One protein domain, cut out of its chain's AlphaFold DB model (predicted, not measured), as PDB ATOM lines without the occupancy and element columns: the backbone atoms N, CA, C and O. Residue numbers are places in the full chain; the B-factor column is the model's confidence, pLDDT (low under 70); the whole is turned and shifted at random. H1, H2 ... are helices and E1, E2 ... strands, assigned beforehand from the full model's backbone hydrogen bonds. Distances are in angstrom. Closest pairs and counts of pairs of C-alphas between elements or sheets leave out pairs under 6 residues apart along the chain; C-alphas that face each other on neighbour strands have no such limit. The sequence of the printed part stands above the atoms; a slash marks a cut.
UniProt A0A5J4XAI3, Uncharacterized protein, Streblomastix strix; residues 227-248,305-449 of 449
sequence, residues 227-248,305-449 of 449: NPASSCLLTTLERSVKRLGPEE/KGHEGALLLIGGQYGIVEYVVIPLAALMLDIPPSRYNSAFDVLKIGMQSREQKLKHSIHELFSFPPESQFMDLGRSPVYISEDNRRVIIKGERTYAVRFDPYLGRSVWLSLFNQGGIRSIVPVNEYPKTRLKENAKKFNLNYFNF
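This is residues 227 to 248 and 305 to 449 of the 449 residues of an uncharacterized protein of Streblomastix strix (UniProt A0A5J4XAI3). Two four-stranded antiparallel sheets, in the orders E1 - E2 - E3 - E4 and E5 - E6 - E7 - E8, make a sandwich, two sheets face to face, with their strands nearly aligned. Short helices H2 and H3 lie at one end of the long axis, and at the other end residues 429 to 434, of which 432 to 434 belong to H4, and residues 437 to 443, of which 437 to 442 belong to H4, stick out. The 167 printed residues hold, in order, E1 E2 E3 H1 H2 H3 E4 E5 E6 E7 E8 H4; the class is mixed, with 80 residues, under half, in named elements. The whole is loose, with a radius of gyration of the C-alphas of 19.1 A, and elongated, spanning 62 by 37 by 31 A.

Find C-alpha 229 at (28.064, 21.001, 10.904), where E1 begins; it runs through residue 235, 16.8 A. After the cut come E2, residues 309 to 316, 22.5 A, and E3, residues 320 to 327, 23.2 A. H1, residues 328 to 332, H2, residues 343 to 350, and H3, residues 354 to 360, follow. Next are E4, residues 373 to 376, E5, residues 383 to 386, E6, residues 391 to 394, E7, residues 398 to 404, 18.8 A, and E8, residues 409 to 415, 18.9 A. H4, residues 432 to 442, runs 16.2 A to C-alpha 442 at (56.221, 5.679, 17.837).

In the first sheet look for N 233 and O 313, 2.8 A apart, between E1 and E2; N 312 and O 324, 2.9 A, in the hairpin E2 and E3; and N 321 and O 375, 2.8 A, between E3 and E4. E5 to E8 form a meander, each strand the antiparallel neighbour of the one before, with N 385 and O 392 at 2.9 A, N 393 and O 399 at 2.8 A, and N 400 and O 413 at 2.8 A. The sheets' best planes are 12 degrees apart. The closest C-alphas of E1 and E5, Ser 231 and Tyr 383, are 5.6 A apart, while E4 and E8 are apart. H1 only grazes the first sheet, with residues 328 to 331. H2 and H3 are close but not clearly touching, with C-alphas 349 and 357 at 6.6 A. Every O i to N i+4 pair is within hydrogen-bond range in H1, H2 and H3; in H4, 5 of 7.

The C-alphas of Lys 359 and Lys 441 are the two farthest apart, 62.0 A. Residues 249 to 304 are not printed, and C-alphas 248 and 305 are 15.4 A apart across this cut. The links H3 to E4 and E8 to H4 are long. Mean pLDDT of the printed part is 70.2; residues 333 to 365 and 422 to 449 are among those under 70.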
ATOM      1  N   ASN A 227      24.214  25.144  14.891       87.38
ATOM      2  CA  ASN A 227      25.638  25.272  14.623       87.38
ATOM      3  C   ASN A 227      25.975  24.651  13.255       87.38
ATOM      4  O   ASN A 227      25.513  23.538  12.985       87.38
ATOM      5  N   PRO A 228      26.770  25.320  12.395       91.50
ATOM      6  CA  PRO A 228      27.272  24.713  11.167       91.50
ATOM      7  C   PRO A 228      27.930  23.368  11.445       91.50
ATOM      8  O   PRO A 228      28.770  23.255  12.337       91.50
ATOM      9  N   ALA A 229      27.541  22.342  10.692       94.31
ATOM     10  CA  ALA A 229      28.064  21.001  10.904       94.31
ATOM     11  C   ALA A 229      29.536  20.928  10.477       94.31
ATOM     12  O   ALA A 229      29.875  21.342   9.370       94.31
ATOM     13  N   SER A 230      30.392  20.384  11.335       94.12
ATOM     14  CA  SER A 230      31.754  19.940  11.027       94.12
ATOM     15  C   SER A 230      31.836  18.435  10.772       94.12
ATOM     16  O   SER A 230      32.752  17.976  10.099       94.12
ATOM     17  N   SER A 231      30.907  17.648  11.320       93.75
ATOM     18  CA  SER A 231      30.796  16.210  11.063       93.75
ATOM     19  C   SER A 231      29.349  15.734  11.195       93.75
ATOM     20  O   SER A 231      28.527  16.381  11.845       93.75
ATOM     21  N   CYS A 232      29.022  14.615  10.552       95.12
ATOM     22  CA  CYS A 232      27.674  14.061  10.515       95.12
ATOM     23  C   CYS A 232      27.733  12.531  10.527       95.12
ATOM     24  O   CYS A 232      28.560  11.940   9.836       95.12
ATOM     25  N   LEU A 233      26.834  11.894  11.276       94.12
ATOM     26  CA  LEU A 233      26.682  10.446  11.329       94.12
ATOM     27  C   LEU A 233      25.205  10.065  11.462       94.12
ATOM     28  O   LEU A 233      24.503  10.602  12.315       94.12
ATOM     29  N   LEU A 234      24.752   9.104  10.658       93.75
ATOM     30  CA  LEU A 234      23.458   8.440  10.815       93.75
ATOM     31  C   LEU A 234      23.719   6.942  10.969       93.75
ATOM     32  O   LEU A 234      24.307   6.341  10.079       93.75
ATOM     33  N   THR A 235      23.295   6.346  12.081       91.12
ATOM     34  CA  THR A 235      23.566   4.931  12.372       91.12
ATOM     35  C   THR A 235      22.425   4.273  13.148       91.12
ATOM     36  O   THR A 235      21.671   4.930  13.864       91.12
ATOM     37  N   THR A 236      22.296   2.955  13.024       87.25
ATOM     38  CA  THR A 236      21.438   2.126  13.889       87.25
ATOM     39  C   THR A 236      22.233   1.412  14.989       87.25
ATOM     40  O   THR A 236      21.635   0.694  15.794       87.25
ATOM     41  N   LEU A 237      23.562   1.603  15.029       84.69
ATOM     42  CA  LEU A 237      24.516   0.910  15.902       84.69
ATOM     43  C   LEU A 237      24.259  -0.606  15.923       84.69
ATOM     44  O   LEU A 237      23.939  -1.170  16.970       84.69
ATOM     45  N   GLU A 238      24.264  -1.238  14.745       82.00
ATOM     46  CA  GLU A 238      23.922  -2.662  14.567       82.00
ATOM     47  C   GLU A 238      22.563  -3.049  15.189       82.00
ATOM     48  O   GLU A 238      22.408  -4.107  15.799       82.00
ATOM     49  N   ARG A 239      21.549  -2.184  15.030       77.12
ATOM     50  CA  ARG A 239      20.196  -2.331  15.612       77.12
ATOM     51  C   ARG A 239      20.148  -2.277  17.143       77.12
ATOM     52  O   ARG A 239      19.177  -2.729  17.756       77.12
ATOM     53  N   SER A 240      21.172  -1.719  17.788       81.25
ATOM     54  CA  SER A 240      21.144  -1.465  19.233       81.25
ATOM     55  C   SER A 240      20.321  -0.230  19.603       81.25
ATOM     56  O   SER A 240      19.897  -0.106  20.753       81.25
ATOM     57  N   VAL A 241      20.020   0.651  18.643       83.62
ATOM     58  CA  VAL A 241      19.059   1.742  18.838       83.62
ATOM     59  C   VAL A 241      17.638   1.172  18.835       83.62
ATOM     60  O   VAL A 241      16.942   1.148  17.823       83.62
ATOM     61  N   LYS A 242      17.210   0.669  19.991       81.69
ATOM     62  CA  LYS A 242      15.878   0.101  20.207       81.69
ATOM     63  C   LYS A 242      15.419   0.322  21.642       81.69
ATOM     64  O   LYS A 242      16.256   0.432  22.529       81.69
ATOM     65  N   ARG A 243      14.113   0.359  21.879       73.31
ATOM     66  CA  ARG A 243      13.530   0.357  23.227       73.31
ATOM     67  C   ARG A 243      13.098  -1.051  23.606       73.31
ATOM     68  O   ARG A 243      12.291  -1.655  22.901       73.31
ATOM     69  N   LEU A 244      13.661  -1.579  24.688       65.62
ATOM     70  CA  LEU A 244      13.246  -2.869  25.232       65.62
ATOM     71  C   LEU A 244      12.036  -2.685  26.147       65.62
ATOM     72  O   LEU A 244      11.914  -1.685  26.848       65.62
ATOM     73  N   GLY A 245      11.109  -3.641  26.089       54.91
ATOM     74  CA  GLY A 245       9.910  -3.632  26.920       54.91
ATOM     75  C   GLY A 245      10.165  -4.172  28.335       54.91
ATOM     76  O   GLY A 245      11.166  -4.845  28.573       54.91
ATOM     77  N   PRO A 246       9.209  -3.975  29.260       49.31
ATOM     78  CA  PRO A 246       9.323  -4.401  30.658       49.31
ATOM     79  C   PRO A 246       9.417  -5.926  30.878       49.31
ATOM     80  O   PRO A 246       9.729  -6.362  31.981       49.31
ATOM     81  N   GLU A 247       9.144  -6.750  29.861       50.19
ATOM     82  CA  GLU A 247       9.355  -8.208  29.912       50.19
ATOM     83  C   GLU A 247      10.834  -8.608  29.804       50.19
ATOM     84  O   GLU A 247      11.239  -9.618  30.375       50.19
ATOM     85  N   GLU A 248      11.636  -7.808  29.095       48.44
ATOM     86  CA  GLU A 248      13.087  -7.989  28.946       48.44
ATOM     87  C   GLU A 248      13.878  -7.131  29.951       48.44
ATOM     88  O   GLU A 248      15.064  -7.367  30.168       48.44
ATOM     89  N   LYS A 305      10.690  -3.443  14.026       57.91
ATOM     90  CA  LYS A 305       9.468  -3.160  14.780       57.91
ATOM     91  C   LYS A 305       9.447  -1.678  15.176       57.91
ATOM     92  O   LYS A 305      10.495  -1.049  15.276       57.91
ATOM     93  N   GLY A 306       8.273  -1.124  15.482       58.78
ATOM     94  CA  GLY A 306       8.125   0.303  15.826       58.78
ATOM     95  C   GLY A 306       8.933   0.800  17.046       58.78
ATOM     96  O   GLY A 306       8.993   2.002  17.288       58.78
ATOM     97  N   HIS A 307       9.561  -0.101  17.807       68.69
ATOM     98  CA  HIS A 307      10.438   0.225  18.934       68.69
ATOM     99  C   HIS A 307      11.920   0.372  18.532       68.69
ATOM    100  O   HIS A 307      12.757   0.631  19.394       68.69
ATOM    101  N   GLU A 308      12.267   0.189  17.254       79.75
ATOM    102  CA  GLU A 308      13.617   0.395  16.718       79.75
ATOM    103  C   GLU A 308      13.769   1.803  16.117       79.75
ATOM    104  O   GLU A 308      12.814   2.410  15.620       79.75
ATOM    105  N   GLY A 309      14.986   2.339  16.175       86.62
ATOM    106  CA  GLY A 309      15.310   3.708  15.794       86.62
ATOM    107  C   GLY A 309      16.654   3.819  15.078       86.62
ATOM    108  O   GLY A 309      17.450   2.884  15.039       86.62
ATOM    109  N   ALA A 310      16.899   4.986  14.500       90.50
ATOM    110  CA  ALA A 310      18.185   5.408  13.971       90.50
ATOM    111  C   ALA A 310      18.645   6.653  14.731       90.50
ATOM    112  O   ALA A 310      17.863   7.567  14.982       90.50
ATOM    113  N   LEU A 311      19.917   6.687  15.105       92.50
ATOM    114  CA  LEU A 311      20.548   7.815  15.766       92.50
ATOM    115  C   LEU A 311      21.215   8.704  14.712       92.50
ATOM    116  O   LEU A 311      22.155   8.279  14.041       92.50
ATOM    117  N   LEU A 312      20.731   9.938  14.587       93.75
ATOM    118  CA  LEU A 312      21.386  11.004  13.835       93.75
ATOM    119  C   LEU A 312      22.208  11.855  14.805       93.75
ATOM    120  O   LEU A 312      21.686  12.310  15.822       93.75
ATOM    121  N   LEU A 313      23.475  12.084  14.478       94.56
ATOM    122  CA  LEU A 313      24.435  12.870  15.247       94.56
ATOM    123  C   LEU A 313      25.111  13.888  14.333       94.56
ATOM    124  O   LEU A 313      25.717  13.524  13.325       94.56
ATOM    125  N   ILE A 314      25.052  15.156  14.718       95.44
ATOM    126  CA  ILE A 314      25.659  16.279  14.012       95.44
ATOM    127  C   ILE A 314      26.653  16.952  14.952       95.44
ATOM    128  O   ILE A 314      26.281  17.505  15.987       95.44
ATOM    129  N   GLY A 315      27.932  16.894  14.598       94.38
ATOM    130  CA  GLY A 315      28.983  17.625  15.286       94.38
ATOM    131  C   GLY A 315      29.092  19.021  14.694       94.38
ATOM    132  O   GLY A 315      29.241  19.152  13.483       94.38
ATOM    133  N   GLY A 316      28.999  20.055  15.522       93.69
ATOM    134  CA  GLY A 316      29.073  21.450  15.105       93.69
ATOM    135  C   GLY A 316      30.486  22.036  15.164       93.69
ATOM    136  O   GLY A 316      31.334  21.610  15.953       93.69
ATOM    137  N   GLN A 317      30.726  23.075  14.362       91.62
ATOM    138  CA  GLN A 317      32.002  23.795  14.291       91.62
ATOM    139  C   GLN A 317      32.370  24.488  15.609       91.62
ATOM    140  O   GLN A 317      33.543  24.561  15.959       91.62
ATOM    141  N   TYR A 318      31.372  24.953  16.360       91.94
ATOM    142  CA  TYR A 318      31.559  25.611  17.661       91.94
ATOM    143  C   TYR A 318      31.328  24.691  18.869       91.94
ATOM    144  O   TYR A 318      30.735  25.123  19.847       91.94
ATOM    145  N   GLY A 319      31.713  23.414  18.793       89.69
ATOM    146  CA  GLY A 319      31.712  22.520  19.959       89.69
ATOM    147  C   GLY A 319      30.349  22.017  20.434       89.69
ATOM    148  O   GLY A 319      30.283  21.344  21.453       89.69
ATOM    149  N   ILE A 320      29.266  22.273  19.701       92.06
ATOM    150  CA  ILE A 320      27.931  21.753  20.035       92.06
ATOM    151  C   ILE A 320      27.687  20.474  19.245       92.06
ATOM    152  O   ILE A 320      27.918  20.444  18.039       92.06
ATOM    153  N   VAL A 321      27.188  19.436  19.903       93.81
ATOM    154  CA  VAL A 321      26.678  18.233  19.244       93.81
ATOM    155  C   VAL A 321      25.178  18.233  19.323       93.81
ATOM    156  O   VAL A 321      24.645  18.270  20.424       93.81
ATOM    157  N   GLU A 322      24.514  18.141  18.183       92.75
ATOM    158  CA  GLU A 322      23.072  17.949  18.099       92.75
ATOM    159  C   GLU A 322      22.791  16.500  17.715       92.75
ATOM    160  O   GLU A 322      23.457  15.938  16.845       92.75
ATOM    161  N   TYR A 323      21.830  15.867  18.371       91.06
ATOM    162  CA  TYR A 323      21.474  14.488  18.085       91.06
ATOM    163  C   TYR A 323      19.984  14.244  18.244       91.06
ATOM    164  O   TYR A 323      19.302  14.884  19.043       91.06
ATOM    165  N   VAL A 324      19.474  13.296  17.469       88.19
ATOM    166  CA  VAL A 324      18.059  12.938  17.458       88.19
ATOM    167  C   VAL A 324      17.911  11.452  17.165       88.19
ATOM    168  O   VAL A 324      18.662  10.879  16.375       88.19
ATOM    169  N   VAL A 325      16.946  10.815  17.826       87.81
ATOM    170  CA  VAL A 325      16.607   9.411  17.581       87.81
ATOM    171  C   VAL A 325      15.347   9.367  16.736       87.81
ATOM    172  O   VAL A 325      14.274   9.750  17.191       87.81
ATOM    173  N   ILE A 326      15.485   8.922  15.495       86.50
ATOM    174  CA  ILE A 326      14.410   8.864  14.513       86.50
ATOM    175  C   ILE A 326      13.815   7.452  14.544       86.50
ATOM    176  O   ILE A 326      14.568   6.491  14.387       86.50
ATOM    177  N   PRO A 327      12.492   7.282  14.717       81.25
ATOM    178  CA  PRO A 327      11.866   5.967  14.604       81.25
ATOM    179  C   PRO A 327      12.159   5.354  13.230       81.25
ATOM    180  O   PRO A 327      11.943   6.011  12.207       81.25
ATOM    181  N   LEU A 328      12.585   4.090  13.167       81.19
ATOM    182  CA  LEU A 328      12.834   3.439  11.872       81.19
ATOM    183  C   LEU A 328      11.560   3.334  11.041       81.19
ATOM    184  O   LEU A 328      11.601   3.535   9.831       81.19
ATOM    185  N   ALA A 329      10.415   3.153  11.700       73.50
ATOM    186  CA  ALA A 329       9.114   3.189  11.051       73.50
ATOM    187  C   ALA A 329       8.831   4.525  10.335       73.50
ATOM    188  O   ALA A 329       8.148   4.519   9.319       73.50
ATOM    189  N   ALA A 330       9.390   5.650  10.801       76.38
ATOM    190  CA  ALA A 330       9.273   6.939  10.118       76.38
ATOM    191  C   ALA A 330      10.229   7.060   8.915       76.38
ATOM    192  O   ALA A 330       9.892   7.710   7.934       76.38
ATOM    193  N   LEU A 331      11.398   6.406   8.949       79.62
ATOM    194  CA  LEU A 331      12.316   6.338   7.799       79.62
ATOM    195  C   LEU A 331      11.846   5.355   6.714       79.62
ATOM    196  O   LEU A 331      12.175   5.529   5.536       79.62
ATOM    197  N   MET A 332      11.105   4.319   7.111       75.31
ATOM    198  CA  MET A 332      10.537   3.308   6.215       75.31
ATOM    199  C   MET A 332       9.099   3.624   5.783       75.31
ATOM    200  O   MET A 332       8.676   3.167   4.728       75.31
ATOM    201  N   LEU A 333       8.388   4.461   6.548       67.62
ATOM    202  CA  LEU A 333       6.975   4.825   6.373       67.62
ATOM    203  C   LEU A 333       5.995   3.644   6.505       67.62
ATOM    204  O   LEU A 333       4.907   3.670   5.926       67.62
ATOM    205  N   ASP A 334       6.372   2.621   7.277       58.81
ATOM    206  CA  ASP A 334       5.601   1.377   7.413       58.81
ATOM    207  C   ASP A 334       4.500   1.461   8.473       58.81
ATOM    208  O   ASP A 334       3.391   0.963   8.278       58.81
ATOM    209  N   ILE A 335       4.801   2.080   9.618       54.16
ATOM    210  CA  ILE A 335       3.886   2.176  10.761       54.16
ATOM    211  C   ILE A 335       3.886   3.627  11.241       54.16
ATOM    212  O   ILE A 335       4.965   4.160  11.519       54.16
ATOM    213  N   PRO A 336       2.716   4.283  11.371       49.34
ATOM    214  CA  PRO A 336       2.663   5.618  11.939       49.34
ATOM    215  C   PRO A 336       3.192   5.567  13.387       49.34
ATOM    216  O   PRO A 336       2.664   4.811  14.210       49.34
ATOM    217  N   PRO A 337       4.251   6.323  13.714       52.44
ATOM    218  CA  PRO A 337       4.798   6.371  15.065       52.44
ATOM    219  C   PRO A 337       3.745   6.900  16.045       52.44
ATOM    220  O   PRO A 337       3.058   7.883  15.772       52.44
ATOM    221  N   SER A 338       3.603   6.247  17.199       50.31
ATOM    222  CA  SER A 338       2.675   6.697  18.242       50.31
ATOM    223  C   SER A 338       3.302   7.819  19.071       50.31
ATOM    224  O   SER A 338       4.489   7.768  19.397       50.31
ATOM    225  N   ARG A 339       2.510   8.835  19.432       48.53
ATOM    226  CA  ARG A 339       2.953   9.927  20.309       48.53
ATOM    227  C   ARG A 339       2.439   9.700  21.728       48.53
ATOM    228  O   ARG A 339       1.271   9.366  21.913       48.53
ATOM    229  N   TYR A 340       3.300   9.916  22.719       49.72
ATOM    230  CA  TYR A 340       2.905   9.947  24.127       49.72
ATOM    231  C   TYR A 340       2.744  11.399  24.576       49.72
ATOM    232  O   TYR A 340       3.562  12.255  24.238       49.72
ATOM    233  N   ASN A 341       1.674  11.673  25.322       39.91
ATOM    234  CA  ASN A 341       1.243  13.033  25.645       39.91
ATOM    235  C   ASN A 341       1.982  13.655  26.836       39.91
ATOM    236  O   ASN A 341       1.860  14.859  27.052       39.91
ATOM    237  N   SER A 342       2.773  12.891  27.596       42.56
ATOM    238  CA  SER A 342       3.604  13.446  28.665       42.56
ATOM    239  C   SER A 342       4.707  12.487  29.131       42.56
ATOM    240  O   SER A 342       4.547  11.266  29.100       42.56
ATOM    241  N   ALA A 343       5.794  13.038  29.687       43.28
ATOM    242  CA  ALA A 343       6.750  12.273  30.498       43.28
ATOM    243  C   ALA A 343       6.070  11.598  31.713       43.28
ATOM    244  O   ALA A 343       6.554  10.592  32.227       43.28
ATOM    245  N   PHE A 344       4.915  12.119  32.143       37.97
ATOM    246  CA  PHE A 344       4.087  11.549  33.202       37.97
ATOM    247  C   PHE A 344       3.375  10.255  32.789       37.97
ATOM    248  O   PHE A 344       3.155   9.403  33.646       37.97
ATOM    249  N   ASP A 345       3.045  10.068  31.512       42.97
ATOM    250  CA  ASP A 345       2.447   8.823  31.015       42.97
ATOM    251  C   ASP A 345       3.498   7.711  30.910       42.97
ATOM    252  O   ASP A 345       3.221   6.574  31.284       42.97
ATOM    253  N   VAL A 346       4.737   8.060  30.545       46.09
ATOM    254  CA  VAL A 346       5.908   7.162  30.603       46.09
ATOM    255  C   VAL A 346       6.215   6.755  32.053       46.09
ATOM    256  O   VAL A 346       6.388   5.575  32.359       46.09
ATOM    257  N   LEU A 347       6.185   7.708  32.994       41.94
ATOM    258  CA  LEU A 347       6.380   7.427  34.423       41.94
ATOM    259  C   LEU A 347       5.228   6.612  35.037       41.94
ATOM    260  O   LEU A 347       5.480   5.709  35.834       41.94
ATOM    261  N   LYS A 348       3.971   6.862  34.646       44.50
ATOM    262  CA  LYS A 348       2.813   6.053  35.071       44.50
ATOM    263  C   LYS A 348       2.919   4.609  34.595       44.50
ATOM    264  O   LYS A 348       2.527   3.722  35.343       44.50
ATOM    265  N   ILE A 349       3.468   4.364  33.405       47.03
ATOM    266  CA  ILE A 349       3.761   3.011  32.912       47.03
ATOM    267  C   ILE A 349       4.871   2.372  33.756       47.03
ATOM    268  O   ILE A 349       4.727   1.224  34.174       47.03
ATOM    269  N   GLY A 350       5.923   3.117  34.111       45.81
ATOM    270  CA  GLY A 350       6.981   2.660  35.023       45.81
ATOM    271  C   GLY A 350       6.468   2.218  36.403       45.81
ATOM    272  O   GLY A 350       6.982   1.247  36.960       45.81
ATOM    273  N   MET A 351       5.410   2.869  36.901       48.81
ATOM    274  CA  MET A 351       4.766   2.611  38.198       48.81
ATOM    275  C   MET A 351       3.666   1.528  38.176       48.81
ATOM    276  O   MET A 351       3.095   1.223  39.222       48.81
ATOM    277  N   GLN A 352       3.348   0.942  37.017       51.53
ATOM    278  CA  GLN A 352       2.352  -0.133  36.902       51.53
ATOM    279  C   GLN A 352       2.904  -1.494  37.349       51.53
ATOM    280  O   GLN A 352       4.096  -1.782  37.211       51.53
ATOM    281  N   SER A 353       2.019  -2.370  37.841       55.75
ATOM    282  CA  SER A 353       2.384  -3.756  38.159       55.75
ATOM    283  C   SER A 353       2.773  -4.534  36.894       55.75
ATOM    284  O   SER A 353       2.367  -4.179  35.786       55.75
ATOM    285  N   ARG A 354       3.532  -5.631  37.039       50.97
ATOM    286  CA  ARG A 354       3.969  -6.489  35.917       50.97
ATOM    287  C   ARG A 354       2.812  -6.877  34.987       50.97
ATOM    288  O   ARG A 354       2.934  -6.795  33.773       50.97
ATOM    289  N   GLU A 355       1.667  -7.243  35.551       53.78
ATOM    290  CA  GLU A 355       0.475  -7.663  34.804       53.78
ATOM    291  C   GLU A 355      -0.242  -6.499  34.105       53.78
ATOM    292  O   GLU A 355      -0.830  -6.673  33.037       53.78
ATOM    293  N   GLN A 356      -0.182  -5.298  34.686       50.91
ATOM    294  CA  GLN A 356      -0.723  -4.081  34.083       50.91
ATOM    295  C   GLN A 356       0.166  -3.585  32.944       50.91
ATOM    296  O   GLN A 356      -0.373  -3.250  31.891       50.91
ATOM    297  N   LYS A 357       1.495  -3.651  33.115       53.03
ATOM    298  CA  LYS A 357       2.487  -3.422  32.059       53.03
ATOM    299  C   LYS A 357       2.267  -4.390  30.899       53.03
ATOM    300  O   LYS A 357       2.186  -3.955  29.767       53.03
ATOM    301  N   LEU A 358       2.045  -5.678  31.142       48.94
ATOM    302  CA  LEU A 358       1.756  -6.651  30.074       48.94
ATOM    303  C   LEU A 358       0.466  -6.349  29.287       48.94
ATOM    304  O   LEU A 358       0.411  -6.568  28.083       48.94
ATOM    305  N   LYS A 359      -0.575  -5.833  29.952       43.41
ATOM    306  CA  LYS A 359      -1.877  -5.535  29.322       43.41
ATOM    307  C   LYS A 359      -1.970  -4.148  28.676       43.41
ATOM    308  O   LYS A 359      -2.766  -3.977  27.760       43.41
ATOM    309  N   HIS A 360      -1.203  -3.171  29.164       41.56
ATOM    310  CA  HIS A 360      -1.260  -1.766  28.735       41.56
ATOM    311  C   HIS A 360       0.066  -1.248  28.167       41.56
ATOM    312  O   HIS A 360       0.137  -0.074  27.802       41.56
ATOM    313  N   SER A 361       1.113  -2.081  28.075       44.22
ATOM    314  CA  SER A 361       2.345  -1.715  27.374       44.22
ATOM    315  C   SER A 361       2.064  -1.665  25.884       44.22
ATOM    316  O   SER A 361       2.280  -2.589  25.107       44.22
ATOM    317  N   ILE A 362       1.604  -0.501  25.462       46.72
ATOM    318  CA  ILE A 362       1.925   0.002  24.144       46.72
ATOM    319  C   ILE A 362       3.437   0.216  24.225       46.72
ATOM    320  O   ILE A 362       3.861   1.227  24.788       46.72
ATOM    321  N   HIS A 363       4.209  -0.808  23.830       49.88
ATOM    322  CA  HIS A 363       5.677  -0.828  23.780       49.88
ATOM    323  C   HIS A 363       6.199   0.585  23.579       49.88
ATOM    324  O   HIS A 363       5.729   1.212  22.645       49.88
ATOM    325  N   GLU A 364       7.085   1.113  24.427       55.56
ATOM    326  CA  GLU A 364       7.498   2.514  24.309       55.56
ATOM    327  C   GLU A 364       8.103   2.784  22.923       55.56
ATOM    328  O   GLU A 364       9.270   2.495  22.664       55.56
ATOM    329  N   LEU A 365       7.289   3.301  22.007       60.69
ATOM    330  CA  LEU A 365       7.704   3.625  20.653       60.69
ATOM    331  C   LEU A 365       8.533   4.907  20.705       60.69
ATOM    332  O   LEU A 365       8.338   5.767  21.571       60.69
ATOM    333  N   PHE A 366       9.465   5.053  19.767       70.19
ATOM    334  CA  PHE A 366      10.097   6.349  19.567       70.19
ATOM    335  C   PHE A 366       9.037   7.362  19.121       70.19
ATOM    336  O   PHE A 366       8.221   7.084  18.241       70.19
ATOM    337  N   SER A 367       9.048   8.541  19.738       65.69
ATOM    338  CA  SER A 367       8.111   9.614  19.421       65.69
ATOM    339  C   SER A 367       8.415  10.241  18.061       65.69
ATOM    340  O   SER A 367       9.582  10.406  17.700       65.69
ATOM    341  N   PHE A 368       7.371  10.686  17.361       67.00
ATOM    342  CA  PHE A 368       7.496  11.490  16.147       67.00
ATOM    343  C   PHE A 368       6.586  12.735  16.201       67.00
ATOM    344  O   PHE A 368       5.449  12.622  16.668       67.00
ATOM    345  N   PRO A 369       7.050  13.906  15.723       67.69
ATOM    346  CA  PRO A 369       8.438  14.183  15.355       67.69
ATOM    347  C   PRO A 369       9.357  14.046  16.588       67.69
ATOM    348  O   PRO A 369       8.954  14.422  17.692       67.69
ATOM    349  N   PRO A 370      10.547  13.441  16.447       68.38
ATOM    350  CA  PRO A 370      11.470  13.249  17.553       68.38
ATOM    351  C   PRO A 370      12.030  14.587  18.041       68.38
ATOM    352  O   PRO A 370      12.226  15.526  17.267       68.38
ATOM    353  N   GLU A 371      12.295  14.655  19.341       71.06
ATOM    354  CA  GLU A 371      12.895  15.826  19.970       71.06
ATOM    355  C   GLU A 371      14.413  15.809  19.764       71.06
ATOM    356  O   GLU A 371      15.084  14.815  20.067       71.06
ATOM    357  N   SER A 372      14.952  16.905  19.230       79.62
ATOM    358  CA  SER A 372      16.397  17.075  19.122       79.62
ATOM    359  C   SER A 372      16.991  17.423  20.486       79.62
ATOM    360  O   SER A 372      16.428  18.191  21.266       79.62
ATOM    361  N   GLN A 373      18.147  16.847  20.781       85.12
ATOM    362  CA  GLN A 373      18.910  17.117  21.992       85.12
ATOM    363  C   GLN A 373      20.284  17.645  21.602       85.12
ATOM    364  O   GLN A 373      20.766  17.390  20.498       85.12
ATOM    365  N   PHE A 374      20.928  18.378  22.506       88.38
ATOM    366  CA  PHE A 374      22.276  18.869  22.266       88.38
ATOM    367  C   PHE A 374      23.181  18.736  23.486       88.38
ATOM    368  O   PHE A 374      22.729  18.710  24.630       88.38
ATOM    369  N   MET A 375      24.479  18.654  23.219       88.81
ATOM    370  CA  MET A 375      25.543  18.574  24.211       88.81
ATOM    371  C   MET A 375      26.625  19.597  23.868       88.81
ATOM    372  O   MET A 375      27.108  19.632  22.738       88.81
ATOM    373  N   ASP A 376      27.025  20.404  24.847       90.88
ATOM    374  CA  ASP A 376      28.127  21.356  24.705       90.88
ATOM    375  C   ASP A 376      29.463  20.688  25.079       90.88
ATOM    376  O   ASP A 376      29.674  20.225  26.207       90.88
ATOM    377  N   LEU A 377      30.365  20.618  24.103       90.00
ATOM    378  CA  LEU A 377      31.713  20.068  24.201       90.00
ATOM    379  C   LEU A 377      32.799  21.148  24.217       90.00
ATOM    380  O   LEU A 377      33.977  20.782  24.203       90.00
ATOM    381  N   GLY A 378      32.440  22.434  24.243       88.31
ATOM    382  CA  GLY A 378      33.358  23.570  24.237       88.31
ATOM    383  C   GLY A 378      33.206  24.443  22.994       88.31
ATOM    384  O   GLY A 378      32.104  24.689  22.524       88.31
ATOM    385  N   ARG A 379      34.319  24.947  22.455       89.38
ATOM    386  CA  ARG A 379      34.330  25.866  21.300       89.38
ATOM    387  C   ARG A 379      35.000  25.290  20.058       89.38
ATOM    388  O   ARG A 379      34.955  25.913  19.002       89.38
ATOM    389  N   SER A 380      35.643  24.134  20.189       90.00
ATOM    390  CA  SER A 380      36.366  23.491  19.092       90.00
ATOM    391  C   SER A 380      35.439  22.662  18.193       90.00
ATOM    392  O   SER A 380      34.474  22.092  18.705       90.00
ATOM    393  N   PRO A 381      35.752  22.520  16.890       91.94
ATOM    394  CA  PRO A 381      34.979  21.684  15.979       91.94
ATOM    395  C   PRO A 381      34.841  20.255  16.485       91.94
ATOM    396  O   PRO A 381      35.809  19.662  16.974       91.94
ATOM    397  N   VAL A 382      33.637  19.703  16.347       93.38
ATOM    398  CA  VAL A 382      33.361  18.338  16.783       93.38
ATOM    399  C   VAL A 382      33.558  17.352  15.642       93.38
ATOM    400  O   VAL A 382      33.003  17.505  14.550       93.38
ATOM    401  N   TYR A 383      34.306  16.297  15.936       92.00
ATOM    402  CA  TYR A 383      34.526  15.152  15.066       92.00
ATOM    403  C   TYR A 383      33.839  13.919  15.640       92.00
ATOM    404  O   TYR A 383      33.910  13.659  16.843       92.00
ATOM    405  N   ILE A 384      33.193  13.156  14.766       92.31
ATOM    406  CA  ILE A 384      32.444  11.952  15.111       92.31
ATOM    407  C   ILE A 384      33.087  10.757  14.405       92.31
ATOM    408  O   ILE A 384      33.461  10.847  13.238       92.31
ATOM    409  N   SER A 385      33.216   9.641  15.116       89.50
ATOM    410  CA  SER A 385      33.691   8.363  14.587       89.50
ATOM    411  C   SER A 385      32.872   7.227  15.191       89.50
ATOM    412  O   SER A 385      32.531   7.277  16.369       89.50
ATOM    413  N   GLU A 386      32.553   6.206  14.402       86.94
ATOM    414  CA  GLU A 386      31.763   5.046  14.828       86.94
ATOM    415  C   GLU A 386      32.605   3.762  14.790       86.94
ATOM    416  O   GLU A 386      33.433   3.596  13.894       86.94
ATOM    417  N   ASP A 387      32.384   2.857  15.750       80.88
ATOM    418  CA  ASP A 387      32.936   1.490  15.790       80.88
ATOM    419  C   ASP A 387      31.833   0.404  15.750       80.88
ATOM    420  O   ASP A 387      31.994  -0.696  16.279       80.88
ATOM    421  N   ASN A 388      30.684   0.745  15.157       76.56
ATOM    422  CA  ASN A 388      29.402   0.028  15.123       76.56
ATOM    423  C   ASN A 388      28.682  -0.168  16.469       76.56
ATOM    424  O   ASN A 388      27.461  -0.328  16.499       76.56
ATOM    425  N   ARG A 389      29.396  -0.161  17.599       79.00
ATOM    426  CA  ARG A 389      28.811  -0.376  18.938       79.00
ATOM    427  C   ARG A 389      28.678   0.912  19.732       79.00
ATOM    428  O   ARG A 389      27.830   1.031  20.619       79.00
ATOM    429  N   ARG A 390      29.566   1.853  19.463       86.25
ATOM    430  CA  ARG A 390      29.716   3.133  20.124       86.25
ATOM    431  C   ARG A 390      30.055   4.176  19.076       86.25
ATOM    432  O   ARG A 390      30.676   3.926  18.045       86.25
ATOM    433  N   VAL A 391      29.666   5.391  19.403       91.38
ATOM    434  CA  VAL A 391      30.095   6.580  18.696       91.38
ATOM    435  C   VAL A 391      31.092   7.290  19.587       91.38
ATOM    436  O   VAL A 391      30.786   7.637  20.723       91.38
ATOM    437  N   ILE A 392      32.287   7.534  19.080       91.94
ATOM    438  CA  ILE A 392      33.253   8.395  19.733       91.94
ATOM    439  C   ILE A 392      33.102   9.808  19.184       91.94
ATOM    440  O   ILE A 392      33.156  10.048  17.980       91.94
ATOM    441  N   ILE A 393      32.922  10.750  20.098       92.94
ATOM    442  CA  ILE A 393      32.686  12.152  19.798       92.94
ATOM    443  C   ILE A 393      33.805  12.966  20.426       92.94
ATOM    444  O   ILE A 393      34.045  12.886  21.631       92.94
ATOM    445  N   LYS A 394      34.488  13.756  19.606       91.56
ATOM    446  CA  LYS A 394      35.673  14.520  19.986       91.56
ATOM    447  C   LYS A 394      35.479  16.003  19.689       91.56
ATOM    448  O   LYS A 394      35.505  16.395  18.528       91.56
ATOM    449  N   GLY A 395      35.361  16.809  20.736       89.31
ATOM    450  CA  GLY A 395      35.556  18.262  20.706       89.31
ATOM    451  C   GLY A 395      36.736  18.648  21.604       89.31
ATOM    452  O   GLY A 395      37.760  17.963  21.613       89.31
ATOM    453  N   GLU A 396      36.581  19.692  22.426       88.62
ATOM    454  CA  GLU A 396      37.523  19.944  23.537       88.62
ATOM    455  C   GLU A 396      37.412  18.852  24.600       88.62
ATOM    456  O   GLU A 396      38.398  18.441  25.212       88.62
ATOM    457  N   ARG A 397      36.191  18.344  24.783       89.31
ATOM    458  CA  ARG A 397      35.888  17.161  25.582       89.31
ATOM    459  C   ARG A 397      35.600  15.985  24.662       89.31
ATOM    460  O   ARG A 397      34.990  16.142  23.604       89.31
ATOM    461  N   THR A 398      36.045  14.802  25.071       90.94
ATOM    462  CA  THR A 398      35.818  13.565  24.319       90.94
ATOM    463  C   THR A 398      34.856  12.666  25.080       90.94
ATOM    464  O   THR A 398      34.982  12.503  26.297       90.94
ATOM    465  N   TYR A 399      33.906  12.074  24.365       91.62
ATOM    466  CA  TYR A 399      32.908  11.167  24.916       91.62
ATOM    467  C   TYR A 399      32.787   9.909  24.059       91.62
ATOM    468  O   TYR A 399      32.828   9.976  22.833       91.62
ATOM    469  N   ALA A 400      32.599   8.767  24.714       91.50
ATOM    470  CA  ALA A 400      32.057   7.570  24.093       91.50
ATOM    471  C   ALA A 400      30.548   7.541  24.337       91.50
ATOM    472  O   ALA A 400      30.091   7.541  25.483       91.50
ATOM    473  N   VAL A 401      29.780   7.515  23.261       90.88
ATOM    474  CA  VAL A 401      28.323   7.490  23.268       90.88
ATOM    475  C   VAL A 401      27.857   6.106  22.857       90.88
ATOM    476  O   VAL A 401      28.291   5.558  21.849       90.88
ATOM    477  N   ARG A 402      26.956   5.535  23.647       90.56
ATOM    478  CA  ARG A 402      26.224   4.313  23.303       90.56
ATOM    479  C   ARG A 402      24.735   4.569  23.445       90.56
ATOM    480  O   ARG A 402      24.339   5.409  24.252       90.56
ATOM    481  N   PHE A 403      23.915   3.827  22.720       86.62
ATOM    482  CA  PHE A 403      22.490   3.791  23.014       86.62
ATOM    483  C   PHE A 403      22.227   2.751  24.106       86.62
ATOM    484  O   PHE A 403      22.788   1.656  24.060       86.62
ATOM    485  N   ASP A 404      21.443   3.103  25.121       80.75
ATOM    486  CA  ASP A 404      21.021   2.162  26.154       80.75
ATOM    487  C   ASP A 404      19.575   1.727  25.888       80.75
ATOM    488  O   ASP A 404      18.668   2.556  26.015       80.75
ATOM    489  N   PRO A 405      19.347   0.458  25.500       76.44
ATOM    490  CA  PRO A 405      18.019  -0.005  25.121       76.44
ATOM    491  C   PRO A 405      17.003  -0.041  26.265       76.44
ATOM    492  O   PRO A 405      15.806   0.063  26.005       76.44
ATOM    493  N   TYR A 406      17.476  -0.178  27.508       69.19
ATOM    494  CA  TYR A 406      16.633  -0.211  28.706       69.19
ATOM    495  C   TYR A 406      16.190   1.195  29.095       69.19
ATOM    496  O   TYR A 406      15.031   1.442  29.397       69.19
ATOM    497  N   LEU A 407      17.120   2.152  29.034       68.56
ATOM    498  CA  LEU A 407      16.823   3.550  29.353       68.56
ATOM    499  C   LEU A 407      16.190   4.309  28.176       68.56
ATOM    500  O   LEU A 407      15.762   5.450  28.347       68.56
ATOM    501  N   GLY A 408      16.212   3.731  26.971       72.06
ATOM    502  CA  GLY A 408      15.705   4.351  25.749       72.06
ATOM    503  C   GLY A 408      16.366   5.694  25.424       72.06
ATOM    504  O   GLY A 408      15.695   6.571  24.870       72.06
ATOM    505  N   ARG A 409      17.641   5.876  25.802       78.38
ATOM    506  CA  ARG A 409      18.407   7.127  25.663       78.38
ATOM    507  C   ARG A 409      19.887   6.878  25.376       78.38
ATOM    508  O   ARG A 409      20.415   5.798  25.642       78.38
ATOM    509  N   SER A 410      20.575   7.906  24.886       84.12
ATOM    510  CA  SER A 410      22.031   7.886  24.741       84.12
ATOM    511  C   SER A 410      22.725   8.015  26.104       84.12
ATOM    512  O   SER A 410      22.344   8.817  26.957       84.12
ATOM    513  N   VAL A 411      23.755   7.200  26.322       86.75
ATOM    514  CA  VAL A 411      24.620   7.231  27.504       86.75
ATOM    515  C   VAL A 411      25.982   7.756  27.084       86.75
ATOM    516  O   VAL A 411      26.631   7.185  26.208       86.75
ATOM    517  N   TRP A 412      26.403   8.837  27.735       91.06
ATOM    518  CA  TRP A 412      27.619   9.579  27.423       91.06
ATOM    519  C   TRP A 412      28.682   9.291  28.476       91.06
ATOM    520  O   TRP A 412      28.530   9.643  29.644       91.06
ATOM    521  N   LEU A 413      29.769   8.650  28.065       89.62
ATOM    522  CA  LEU A 413      30.897   8.312  28.924       89.62
ATOM    523  C   LEU A 413      32.056   9.247  28.601       89.62
ATOM    524  O   LEU A 413      32.591   9.208  27.496       89.62
ATOM    525  N   SER A 414      32.438  10.099  29.550       89.50
ATOM    526  CA  SER A 414      33.575  10.999  29.355       89.50
ATOM    527  C   SER A 414      34.871  10.198  29.250       89.50
ATOM    528  O   SER A 414      35.177   9.373  30.111       89.50
ATOM    529  N   LEU A 415      35.633  10.452  28.191       87.44
ATOM    530  CA  LEU A 415      36.968   9.908  27.998       87.44
ATOM    531  C   LEU A 415      37.977  10.993  28.365       87.44
ATOM    532  O   LEU A 415      38.130  11.985  27.652       87.44
ATOM    533  N   PHE A 416      38.664  10.802  29.489       81.94
ATOM    534  CA  PHE A 416      39.676  11.735  29.970       81.94
ATOM    535  C   PHE A 416      41.082  11.173  29.778       81.94
ATOM    536  O   PHE A 416      41.378  10.039  30.151       81.94
ATOM    537  N   ASN A 417      41.970  12.005  29.237       77.81
ATOM    538  CA  ASN A 417      43.401  11.752  29.190       77.81
ATOM    539  C   ASN A 417      44.141  13.052  29.525       77.81
ATOM    540  O   ASN A 417      43.851  14.086  28.924       77.81
ATOM    541  N   GLN A 418      45.115  13.001  30.440       69.75
ATOM    542  CA  GLN A 418      45.874  14.175  30.898       69.75
ATOM    543  C   GLN A 418      46.624  14.890  29.760       69.75
ATOM    544  O   GLN A 418      46.824  16.098  29.825       69.75
ATOM    545  N   GLY A 419      47.004  14.167  28.699       70.25
ATOM    546  CA  GLY A 419      47.639  14.736  27.501       70.25
ATOM    547  C   GLY A 419      46.673  15.168  26.390       70.25
ATOM    548  O   GLY A 419      47.128  15.554  25.311       70.25
ATOM    549  N   GLY A 420      45.361  15.060  26.621       71.06
ATOM    550  CA  GLY A 420      44.331  15.197  25.593       71.06
ATOM    551  C   GLY A 420      44.302  14.017  24.613       71.06
ATOM    552  O   GLY A 420      45.273  13.280  24.434       71.06
ATOM    553  N   ILE A 421      43.159  13.815  23.959       76.69
ATOM    554  CA  ILE A 421      43.015  12.808  22.901       76.69
ATOM    555  C   ILE A 421      43.310  13.490  21.567       76.69
ATOM    556  O   ILE A 421      42.529  14.302  21.078       76.69
ATOM    557  N   ARG A 422      44.474  13.195  20.976       69.56
ATOM    558  CA  ARG A 422      44.923  13.859  19.740       69.56
ATOM    559  C   ARG A 422      44.247  13.322  18.487       69.56
ATOM    560  O   ARG A 422      43.905  14.107  17.610       69.56
ATOM    561  N   SER A 423      44.013  12.018  18.406       67.19
ATOM    562  CA  SER A 423      43.392  11.377  17.247       67.19
ATOM    563  C   SER A 423      42.526  10.207  17.690       67.19
ATOM    564  O   SER A 423      42.800   9.593  18.721       67.19
ATOM    565  N   ILE A 424      41.482   9.937  16.915       67.94
ATOM    566  CA  ILE A 424      40.556   8.827  17.109       67.94
ATOM    567  C   ILE A 424      40.429   8.167  15.748       67.94
ATOM    568  O   ILE A 424      40.083   8.826  14.772       67.94
ATOM    569  N   VAL A 425      40.792   6.891  15.684       65.06
ATOM    570  CA  VAL A 425      40.736   6.091  14.464       65.06
ATOM    571  C   VAL A 425      40.048   4.782  14.833       65.06
ATOM    572  O   VAL A 425      40.523   4.120  15.762       65.06
ATOM    573  N   PRO A 426      38.958   4.399  14.150       54.84
ATOM    574  CA  PRO A 426      38.351   3.096  14.353       54.84
ATOM    575  C   PRO A 426      39.324   2.029  13.841       54.84
ATOM    576  O   PRO A 426      39.777   2.074  12.696       54.84
ATOM    577  N   VAL A 427      39.699   1.086  14.705       52.19
ATOM    578  CA  VAL A 427      40.578  -0.031  14.340       52.19
ATOM    579  C   VAL A 427      39.713  -1.273  14.185       52.19
ATOM    580  O   VAL A 427      39.473  -1.988  15.153       52.19
ATOM    581  N   ASN A 428      39.268  -1.552  12.961       42.31
ATOM    582  CA  ASN A 428      38.730  -2.874  12.639       42.31
ATOM    583  C   ASN A 428      39.874  -3.892  12.698       42.31
ATOM    584  O   ASN A 428      40.972  -3.587  12.235       42.31
ATOM    585  N   GLU A 429      39.619  -5.053  13.310       38.94
ATOM    586  CA  GLU A 429      40.566  -6.121  13.672       38.94
ATOM    587  C   GLU A 429      41.814  -6.236  12.770       38.94
ATOM    588  O   GLU A 429      41.905  -7.078  11.878       38.94
ATOM    589  N   TYR A 430      42.841  -5.427  13.038       38.59
ATOM    590  CA  TYR A 430      44.176  -5.669  12.504       38.59
ATOM    591  C   TYR A 430      44.851  -6.742  13.366       38.59
ATOM    592  O   TYR A 430      44.734  -6.702  14.597       38.59
ATOM    593  N   PRO A 431      45.595  -7.697  12.771       40.62
ATOM    594  CA  PRO A 431      46.262  -8.747  13.527       40.62
ATOM    595  C   PRO A 431      47.153  -8.120  14.605       40.62
ATOM    596  O   PRO A 431      48.089  -7.369  14.311       40.62
ATOM    597  N   LYS A 432      46.828  -8.438  15.867       48.16
ATOM    598  CA  LYS A 432      47.374  -7.883  17.126       48.16
ATOM    599  C   LYS A 432      48.910  -7.828  17.206       48.16
ATOM    600  O   LYS A 432      49.457  -7.179  18.099       48.16
ATOM    601  N   THR A 433      49.612  -8.509  16.308       46.56
ATOM    602  CA  THR A 433      51.071  -8.591  16.220       46.56
ATOM    603  C   THR A 433      51.713  -7.331  15.629       46.56
ATOM    604  O   THR A 433      52.651  -6.817  16.232       46.56
ATOM    605  N   ARG A 434      51.182  -6.750  14.540       45.81
ATOM    606  CA  ARG A 434      51.798  -5.565  13.890       45.81
ATOM    607  C   ARG A 434      51.574  -4.249  14.644       45.81
ATOM    608  O   ARG A 434      52.433  -3.370  14.625       45.81
ATOM    609  N   LEU A 435      50.452  -4.113  15.353       50.94
ATOM    610  CA  LEU A 435      50.145  -2.906  16.136       50.94
ATOM    611  C   LEU A 435      51.100  -2.726  17.327       50.94
ATOM    612  O   LEU A 435      51.521  -1.608  17.616       50.94
ATOM    613  N   LYS A 436      51.520  -3.822  17.973       52.78
ATOM    614  CA  LYS A 436      52.498  -3.778  19.073       52.78
ATOM    615  C   LYS A 436      53.899  -3.374  18.608       52.78
ATOM    616  O   LYS A 436      54.615  -2.706  19.353       52.78
ATOM    617  N   GLU A 437      54.290  -3.758  17.395       49.56
ATOM    618  CA  GLU A 437      55.588  -3.392  16.815       49.56
ATOM    619  C   GLU A 437      55.643  -1.911  16.424       49.56
ATOM    620  O   GLU A 437      56.638  -1.237  16.697       49.56
ATOM    621  N   ASN A 438      54.550  -1.371  15.879       47.53
ATOM    622  CA  ASN A 438      54.467   0.047  15.526       47.53
ATOM    623  C   ASN A 438      54.284   0.953  16.757       47.53
ATOM    624  O   ASN A 438      54.889   2.020  16.818       47.53
ATOM    625  N   ALA A 439      53.552   0.514  17.788       51.28
ATOM    626  CA  ALA A 439      53.421   1.253  19.048       51.28
ATOM    627  C   ALA A 439      54.773   1.468  19.749       51.28
ATOM    628  O   ALA A 439      55.054   2.562  20.237       51.28
ATOM    629  N   LYS A 440      55.646   0.449  19.726       48.34
ATOM    630  CA  LYS A 440      57.017   0.545  20.252       48.34
ATOM    631  C   LYS A 440      57.910   1.491  19.447       48.34
ATOM    632  O   LYS A 440      58.817   2.079  20.022       48.34
ATOM    633  N   LYS A 441      57.667   1.649  18.141       44.38
ATOM    634  CA  LYS A 441      58.429   2.577  17.288       44.38
ATOM    635  C   LYS A 441      58.018   4.041  17.453       44.38
ATOM    636  O   LYS A 441      58.849   4.908  17.209       44.38
ATOM    637  N   PHE A 442      56.780   4.320  17.862       40.97
ATOM    638  CA  PHE A 442      56.221   5.679  17.837       40.97
ATOM    639  C   PHE A 442      55.761   6.238  19.194       40.97
ATOM    640  O   PHE A 442      55.216   7.338  19.218       40.97
ATOM    641  N   ASN A 443      55.974   5.539  20.321       37.78
ATOM    642  CA  ASN A 443      55.513   5.980  21.655       37.78
ATOM    643  C   ASN A 443      54.028   6.411  21.664       37.78
ATOM    644  O   ASN A 443      53.630   7.381  22.308       37.78
ATOM    645  N   LEU A 444      53.193   5.690  20.913       38.06
ATOM    646  CA  LEU A 444      51.754   5.923  20.853       38.06
ATOM    647  C   LEU A 444      51.062   5.077  21.924       38.06
ATOM    648  O   LEU A 444      51.121   3.847  21.889       38.06
ATOM    649  N   ASN A 445      50.378   5.742  22.858       35.06
ATOM    650  CA  ASN A 445      49.445   5.084  23.768       35.06
ATOM    651  C   ASN A 445      48.185   4.711  22.981       35.06
ATOM    652  O   ASN A 445      47.355   5.568  22.684       35.06
ATOM    653  N   TYR A 446      48.058   3.432  22.638       39.31
ATOM    654  CA  TYR A 446      46.823   2.891  22.085       39.31
ATOM    655  C   TYR A 446      45.884   2.521  23.225       39.31
ATOM    656  O   TYR A 446      46.220   1.694  24.074       39.31
ATOM    657  N   PHE A 447      44.690   3.100  23.214       34.50
ATOM    658  CA  PHE A 447      43.574   2.508  23.926       34.50
ATOM    659  C   PHE A 447      42.995   1.411  23.033       34.50
ATOM    660  O   PHE A 447      42.460   1.699  21.967       34.50
ATOM    661  N   ASN A 448      43.149   0.155  23.451       26.16
ATOM    662  CA  ASN A 448      42.302  -0.915  22.938       26.16
ATOM    663  C   ASN A 448      40.960  -0.783  23.662       26.16
ATOM    664  O   ASN A 448      40.943  -0.872  24.892       26.16
ATOM    665  N   PHE A 449      39.879  -0.562  22.920       35.53
ATOM    666  CA  PHE A 449      38.517  -0.679  23.432       35.53
ATOM    667  C   PHE A 449      37.797  -1.806  22.712       35.53
ATOM    668  O   PHE A 449      37.964  -1.897  21.477       35.53
TER     669      PHE A 449